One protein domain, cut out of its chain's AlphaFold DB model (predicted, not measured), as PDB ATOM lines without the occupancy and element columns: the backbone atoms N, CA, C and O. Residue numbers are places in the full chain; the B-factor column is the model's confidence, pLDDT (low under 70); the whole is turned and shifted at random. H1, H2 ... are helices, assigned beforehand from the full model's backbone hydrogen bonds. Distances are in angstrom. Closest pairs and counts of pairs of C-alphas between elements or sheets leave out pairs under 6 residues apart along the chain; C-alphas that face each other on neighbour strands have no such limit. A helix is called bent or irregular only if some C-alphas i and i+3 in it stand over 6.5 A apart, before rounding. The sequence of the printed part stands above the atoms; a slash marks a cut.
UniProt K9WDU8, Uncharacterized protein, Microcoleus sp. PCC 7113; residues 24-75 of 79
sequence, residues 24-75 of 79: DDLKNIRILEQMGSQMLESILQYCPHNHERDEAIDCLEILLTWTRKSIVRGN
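What this domain is: This is residues 24 to 75 of the 79 residues of an uncharacterized protein of Microcoleus sp. PCC 7113 (UniProt K9WDU8). The model is a long helical hairpin: two straight helices of nearly equal length, H1 and H2, stand side by side along most of their length, joined at one end by a tight turn. There is no third layer and no head, and the first and last printed residues come back to the same end of the rod. The printed part has 52 residues, with two named helices in the order H1, H2 and no named strand, and its class is all helix. It is loose, with a radius of gyration of the C-alphas of 12.6 A, and its C-alphas span 39 by 15 by 7 A.

How they stand to each other: H1, residues 24 to 46, and H2, residues 51 to 74, form a helical hairpin. They touch, with 15 pairs of C-alphas within 8 A. The closest C-alphas of the two are those of Ile 29 and Arg 68, 5.9 A apart. Their lines stand at a shallow tilt of 6 degrees, and they run opposite ways. Their centres are 10.6 A apart. In both H1 and H2 every O i to N i+4 pair is within hydrogen-bond range.

Where its parts are: H1 begins at C-alpha 24, at (22.700, -27.339, 54.916), and ends at C-alpha 46, at (25.419, -30.536, 22.191), 33.0 A from first to last C-alpha. Its direction is almost wholly along falling z. Residues 47 to 50 make the tight link. H2, the longest helix by residues with 24, runs from C-alpha 51 to C-alpha 74, at (10.708, -26.685, 53.046), 34.0 A from first to last C-alpha, with z rising again. Neither helix is bent.

The domain as a whole: The outline is a rod. The two C-alphas farthest apart are those of Pro 48 and Asn 75, at 39.6 A, while those of Asp 24 and Asn 75 are 10.3 A apart. The printed part has no cut and no long link. The mean pLDDT of the printed part is 91.5, and residues 74 to 75 are under 70.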
ATOM      1  N   ASP A  24      23.032 -26.179  55.741       88.19
ATOM      2  CA  ASP A  24      22.700 -27.339  54.916       88.19
ATOM      3  C   ASP A  24      21.832 -26.951  53.711       88.19
ATOM      4  O   ASP A  24      22.073 -27.455  52.613       88.19
ATOM      5  N   ASP A  25      20.945 -25.960  53.848       85.88
ATOM      6  CA  ASP A  25      20.243 -25.366  52.700       85.88
ATOM      7  C   ASP A  25      21.219 -24.770  51.695       85.88
ATOM      8  O   ASP A  25      21.095 -24.997  50.493       85.88
ATOM      9  N   LEU A  26      22.230 -24.046  52.180       87.00
ATOM     10  CA  LEU A  26      23.263 -23.463  51.326       87.00
ATOM     11  C   LEU A  26      24.096 -24.541  50.617       87.00
ATOM     12  O   LEU A  26      24.438 -24.369  49.445       87.00
ATOM     13  N   LYS A  27      24.393 -25.670  51.276       91.44
ATOM     14  CA  LYS A  27      25.055 -26.818  50.626       91.44
ATOM     15  C   LYS A  27      24.171 -27.432  49.542       91.44
ATOM     16  O   LYS A  27      24.662 -27.675  48.442       91.44
ATOM     17  N   ASN A  28      22.887 -27.642  49.824       89.50
ATOM     18  CA  ASN A  28      21.935 -28.201  48.863       89.50
ATOM     19  C   ASN A  28      21.763 -27.280  47.649       89.50
ATOM     20  O   ASN A  28      21.818 -27.740  46.509       89.50
ATOM     21  N   ILE A  29      21.641 -25.970  47.882       90.31
ATOM     22  CA  ILE A  29      21.604 -24.957  46.822       90.31
ATOM     23  C   ILE A  29      22.879 -25.027  45.978       90.31
ATOM     24  O   ILE A  29      22.785 -25.090  44.758       90.31
ATOM     25  N   ARG A  30      24.062 -25.092  46.600       90.62
ATOM     26  CA  ARG A  30      25.336 -25.188  45.874       90.62
ATOM     27  C   ARG A  30      25.414 -26.427  44.976       90.62
ATOM     28  O   ARG A  30      25.901 -26.323  43.854       90.62
ATOM     29  N   ILE A  31      24.951 -27.585  45.447       94.69
ATOM     30  CA  ILE A  31      24.926 -28.821  44.645       94.69
ATOM     31  C   ILE A  31      24.022 -28.640  43.420       94.69
ATOM     32  O   ILE A  31      24.421 -28.963  42.303       94.69
ATOM     33  N   LEU A  32      22.831 -28.064  43.609       93.44
ATOM     34  CA  LEU A  32      21.909 -27.785  42.508       93.44
ATOM     35  C   LEU A  32      22.490 -26.802  41.493       93.44
ATOM     36  O   LEU A  32      22.311 -26.991  40.295       93.44
ATOM     37  N   GLU A  33      23.206 -25.774  41.948       92.38
ATOM     38  CA  GLU A  33      23.884 -24.830  41.054       92.38
ATOM     39  C   GLU A  33      24.976 -25.499  40.224       92.38
ATOM     40  O   GLU A  33      25.113 -25.206  39.035       92.38
ATOM     41  N   GLN A  34      25.724 -26.431  40.819       96.06
ATOM     42  CA  GLN A  34      26.724 -27.216  40.097       96.06
ATOM     43  C   GLN A  34      26.074 -28.109  39.036       96.06
ATOM     44  O   GLN A  34      26.507 -28.092  37.886       96.06
ATOM     45  N   MET A  35      25.007 -28.831  39.388       94.62
ATOM     46  CA  MET A  35      24.258 -29.659  38.434       94.62
ATOM     47  C   MET A  35      23.640 -28.816  37.312       94.62
ATOM     48  O   MET A  35      23.721 -29.183  36.144       94.62
ATOM     49  N   GLY A  36      23.063 -27.662  37.655       96.38
ATOM     50  CA  GLY A  36      22.508 -26.720  36.689       96.38
ATOM     51  C   GLY A  36      23.560 -26.195  35.716       96.38
ATOM     52  O   GLY A  36      23.320 -26.168  34.515       96.38
ATOM     53  N   SER A  37      24.752 -25.857  36.212       96.00
ATOM     54  CA  SER A  37      25.863 -25.395  35.369       96.00
ATOM     55  C   SER A  37      26.316 -26.479  34.386       96.00
ATOM     56  O   SER A  37      26.469 -26.203  33.203       96.00
ATOM     57  N   GLN A  38      26.440 -27.730  34.843       97.25
ATOM     58  CA  GLN A  38      26.794 -28.870  33.982       97.25
ATOM     59  C   GLN A  38      25.725 -29.155  32.915       97.25
ATOM     60  O   GLN A  38      26.044 -29.472  31.766       97.25
ATOM     61  N   MET A  39      24.448 -29.036  33.283       96.56
ATOM     62  CA  MET A  39      23.326 -29.189  32.356       96.56
ATOM     63  C   MET A  39      23.343 -28.083  31.295       96.56
ATOM     64  O   MET A  39      23.197 -28.370  30.109       96.56
ATOM     65  N   LEU A  40      23.582 -26.832  31.707       97.50
ATOM     66  CA  LEU A  40      23.714 -25.698  30.798       97.50
ATOM     67  C   LEU A  40      24.889 -25.897  29.837       97.50
ATOM     68  O   LEU A  40      24.704 -25.777  28.632       97.50
ATOM     69  N   GLU A  41      26.070 -26.263  30.337       97.62
ATOM     70  CA  GLU A  41      27.233 -26.582  29.497       97.62
ATOM     71  C   GLU A  41      26.901 -27.660  28.459       97.62
ATOM     72  O   GLU A  41      27.211 -27.501  27.277       97.62
ATOM     73  N   SER A  42      26.195 -28.714  28.874       97.19
ATOM     74  CA  SER A  42      25.760 -29.788  27.978       97.19
ATOM     75  C   SER A  42      24.806 -29.281  26.892       97.19
ATOM     76  O   SER A  42      24.983 -29.607  25.719       97.19
ATOM     77  N   ILE A  43      23.829 -28.442  27.245       96.31
ATOM     78  CA  ILE A  43      22.914 -27.822  26.274       96.31
ATOM     79  C   ILE A  43      23.697 -26.947  25.288       96.31
ATOM     80  O   ILE A  43      23.517 -27.053  24.076       96.31
ATOM     81  N   LEU A  44      24.608 -26.106  25.784       96.25
ATOM     82  CA  LEU A  44      25.385 -25.202  24.939       96.25
ATOM     83  C   LEU A  44      26.318 -25.956  23.978       96.25
ATOM     84  O   LEU A  44      26.517 -25.489  22.852       96.25
ATOM     85  N   GLN A  45      26.867 -27.093  24.419       96.94
ATOM     86  CA  GLN A  45      27.808 -27.918  23.662       96.94
ATOM     87  C   GLN A  45      27.123 -28.824  22.634       96.94
ATOM     88  O   GLN A  45      27.634 -28.967  21.522       96.94
ATOM     89  N   TYR A  46      26.009 -29.463  22.996       96.56
ATOM     90  CA  TYR A  46      25.419 -30.536  22.191       96.56
ATOM     91  C   TYR A  46      24.130 -30.137  21.466       96.56
ATOM     92  O   TYR A  46      23.780 -30.786  20.480       96.56
ATOM     93  N   CYS A  47      23.429 -29.085  21.901       95.25
ATOM     94  CA  CYS A  47      22.203 -28.643  21.238       95.25
ATOM     95  C   CYS A  47      22.498 -27.582  20.163       95.25
ATOM     96  O   CYS A  47      23.241 -26.621  20.417       95.25
ATOM     97  N   PRO A  48      21.894 -27.711  18.965       95.25
ATOM     98  CA  PRO A  48      22.018 -26.702  17.921       95.25
ATOM     99  C   PRO A  48      21.448 -25.361  18.396       95.25
ATOM    100  O   PRO A  48      20.566 -25.310  19.247       95.25
ATOM    101  N   HIS A  49      21.957 -24.260  17.843       95.81
ATOM    102  CA  HIS A  49      21.474 -22.918  18.163       95.81
ATOM    103  C   HIS A  49      20.116 -22.666  17.492       95.81
ATOM    104  O   HIS A  49      20.048 -22.200  16.352       95.81
ATOM    105  N   ASN A  50      19.045 -23.054  18.180       96.62
ATOM    106  CA  ASN A  50      17.661 -22.960  17.737       96.62
ATOM    107  C   ASN A  50      16.737 -22.577  18.908       96.62
ATOM    108  O   ASN A  50      17.152 -22.525  20.061       96.62
ATOM    109  N   HIS A  51      15.463 -22.357  18.591       96.75
ATOM    110  CA  HIS A  51      14.450 -21.975  19.572       96.75
ATOM    111  C   HIS A  51      14.295 -22.990  20.719       96.75
ATOM    112  O   HIS A  51      14.172 -22.590  21.868       96.75
ATOM    113  N   GLU A  52      14.364 -24.291  20.427       96.50
ATOM    114  CA  GLU A  52      14.231 -25.353  21.436       96.50
ATOM    115  C   GLU A  52      15.365 -25.314  22.471       96.50
ATOM    116  O   GLU A  52      15.147 -25.574  23.654       96.50
ATOM    117  N   ARG A  53      16.586 -24.972  22.041       97.00
ATOM    118  CA  ARG A  53      17.714 -24.754  22.950       97.00
ATOM    119  C   ARG A  53      17.457 -23.568  23.874       97.00
ATOM    120  O   ARG A  53      17.737 -23.684  25.063       97.00
ATOM    121  N   ASP A  54      16.944 -22.462  23.344       97.44
ATOM    122  CA  ASP A  54      16.632 -21.277  24.148       97.44
ATOM    123  C   ASP A  54      15.542 -21.601  25.185       97.44
ATOM    124  O   ASP A  54      15.723 -21.342  26.374       97.44
ATOM    125  N   GLU A  55      14.475 -22.301  24.779       97.38
ATOM    126  CA  GLU A  55      13.425 -22.770  25.695       97.38
ATOM    127  C   GLU A  55      13.966 -23.711  26.783       97.38
ATOM    128  O   GLU A  55      13.545 -23.643  27.941       97.38
ATOM    129  N   ALA A  56      14.910 -24.593  26.440       96.00
ATOM    130  CA  ALA A  56      15.529 -25.500  27.403       96.00
ATOM    131  C   ALA A  56      16.367 -24.750  28.453       96.00
ATOM    132  O   ALA A  56      16.346 -25.123  29.631       96.00
ATOM    133  N   ILE A  57      17.076 -23.692  28.047       97.19
ATOM    134  CA  ILE A  57      17.830 -22.820  28.956       97.19
ATOM    135  C   ILE A  57      16.865 -22.079  29.888       97.19
ATOM    136  O   ILE A  57      17.036 -22.146  31.107       97.19
ATOM    137  N   ASP A  58      15.804 -21.475  29.351       97.00
ATOM    138  CA  ASP A  58      14.786 -20.780  30.149       97.00
ATOM    139  C   ASP A  58      14.135 -21.719  31.179       97.00
ATOM    140  O   ASP A  58      13.993 -21.389  32.364       97.00
ATOM    141  N   CYS A  59      13.781 -22.941  30.763       96.50
ATOM    142  CA  CYS A  59      13.221 -23.949  31.660       96.50
ATOM    143  C   CYS A  59      14.192 -24.324  32.788       96.50
ATOM    144  O   CYS A  59      13.771 -24.478  33.940       96.50
ATOM    145  N   LEU A  60      15.485 -24.456  32.479       96.31
ATOM    146  CA  LEU A  60      16.520 -24.760  33.461       96.31
ATOM    147  C   LEU A  60      16.650 -23.637  34.503       96.31
ATOM    148  O   LEU A  60      16.689 -23.914  35.705       96.31
ATOM    149  N   GLU A  61      16.648 -22.373  34.079       94.81
ATOM    150  CA  GLU A  61      16.717 -21.219  34.984       94.81
ATOM    151  C   GLU A  61      15.502 -21.131  35.919       94.81
ATOM    152  O   GLU A  61      15.640 -20.901  37.133       94.81
ATOM    153  N   ILE A  62      14.303 -21.364  35.376       94.44
ATOM    154  CA  ILE A  62      13.055 -21.405  36.144       94.44
ATOM    155  C   ILE A  62      13.112 -22.534  37.178       94.44
ATOM    156  O   ILE A  62      12.822 -22.306  38.359       94.44
ATOM    157  N   LEU A  63      13.523 -23.736  36.768       92.94
ATOM    158  CA  LEU A  63      13.611 -24.901  37.644       92.94
ATOM    159  C   LEU A  63      14.597 -24.672  38.792       92.94
ATOM    160  O   LEU A  63      14.253 -24.919  39.953       92.94
ATOM    161  N   LEU A  64      15.787 -24.138  38.507       91.56
ATOM    162  CA  LEU A  64      16.779 -23.809  39.535       91.56
ATOM    163  C   LEU A  64      16.228 -22.773  40.518       91.56
ATOM    164  O   LEU A  64      16.340 -22.937  41.735       91.56
ATOM    165  N   THR A  65      15.561 -21.736  40.010       90.31
ATOM    166  CA  THR A  65      14.950 -20.689  40.837       90.31
ATOM    167  C   THR A  65      13.896 -21.246  41.792       90.31
ATOM    168  O   THR A  65      13.894 -20.907  42.981       90.31
ATOM    169  N   TRP A  66      12.997 -22.102  41.303       88.62
ATOM    170  CA  TRP A  66      11.960 -22.705  42.140       88.62
ATOM    171  C   TRP A  66      12.522 -23.716  43.130       88.62
ATOM    172  O   TRP A  66      12.104 -23.713  44.287       88.62
ATOM    173  N   THR A  67      13.512 -24.509  42.729       86.69
ATOM    174  CA  THR A  67      14.137 -25.497  43.616       86.69
ATOM    175  C   THR A  67      14.868 -24.816  44.776       86.69
ATOM    176  O   THR A  67      14.654 -25.193  45.928       86.69
ATOM    177  N   ARG A  68      15.626 -23.735  44.519       85.62
ATOM    178  CA  ARG A  68      16.247 -22.914  45.580       85.62
ATOM    179  C   ARG A  68      15.207 -22.390  46.570       85.62
ATOM    180  O   ARG A  68      15.371 -22.523  47.779       85.62
ATOM    181  N   LYS A  69      14.111 -21.811  46.061       85.31
ATOM    182  CA  LYS A  69      13.009 -21.304  46.897       85.31
ATOM    183  C   LYS A  69      12.331 -22.420  47.692       85.31
ATOM    184  O   LYS A  69      11.901 -22.163  48.810       85.31
ATOM    185  N   SER A  70      12.217 -23.617  47.119       83.19
ATOM    186  CA  SER A  70      11.623 -24.782  47.773       83.19
ATOM    187  C   SER A  70      12.464 -25.247  48.957       83.19
ATOM    188  O   SER A  70      11.912 -25.414  50.034       83.19
ATOM    189  N   ILE A  71      13.790 -25.345  48.811       83.38
ATOM    190  CA  ILE A  71      14.702 -25.724  49.908       83.38
ATOM    191  C   ILE A  71      14.563 -24.761  51.092       83.38
ATOM    192  O   ILE A  71      14.275 -25.182  52.207       83.38
ATOM    193  N   VAL A  72      14.657 -23.455  50.829       79.12
ATOM    194  CA  VAL A  72      14.557 -22.423  51.878       79.12
ATOM    195  C   VAL A  72      13.185 -22.425  52.563       79.12
ATOM    196  O   VAL A  72      13.073 -22.053  53.726       79.12
ATOM    197  N   ARG A  73      12.121 -22.829  51.857       75.19
ATOM    198  CA  ARG A  73      10.754 -22.881  52.404       75.19
ATOM    199  C   ARG A  73      10.396 -24.222  53.046       75.19
ATOM    200  O   ARG A  73       9.552 -24.234  53.933       75.19
ATOM    201  N   GLY A  74      10.997 -25.322  52.599       63.66
ATOM    202  CA  GLY A  74      10.708 -26.685  53.046       63.66
ATOM    203  C   GLY A  74      11.108 -26.932  54.498       63.66
ATOM    204  O   GLY A  74      10.392 -27.635  55.197       63.66
ATOM    205  N   ASN A  75      12.157 -26.262  54.985       54.94
ATOM    206  CA  ASN A  75      12.537 -26.289  56.404       54.94
ATOM    207  C   ASN A  75      11.610 -25.460  57.312       54.94
ATOM    208  O   ASN A  75      11.726 -25.518  58.529       54.94
TER     209      ASN A  75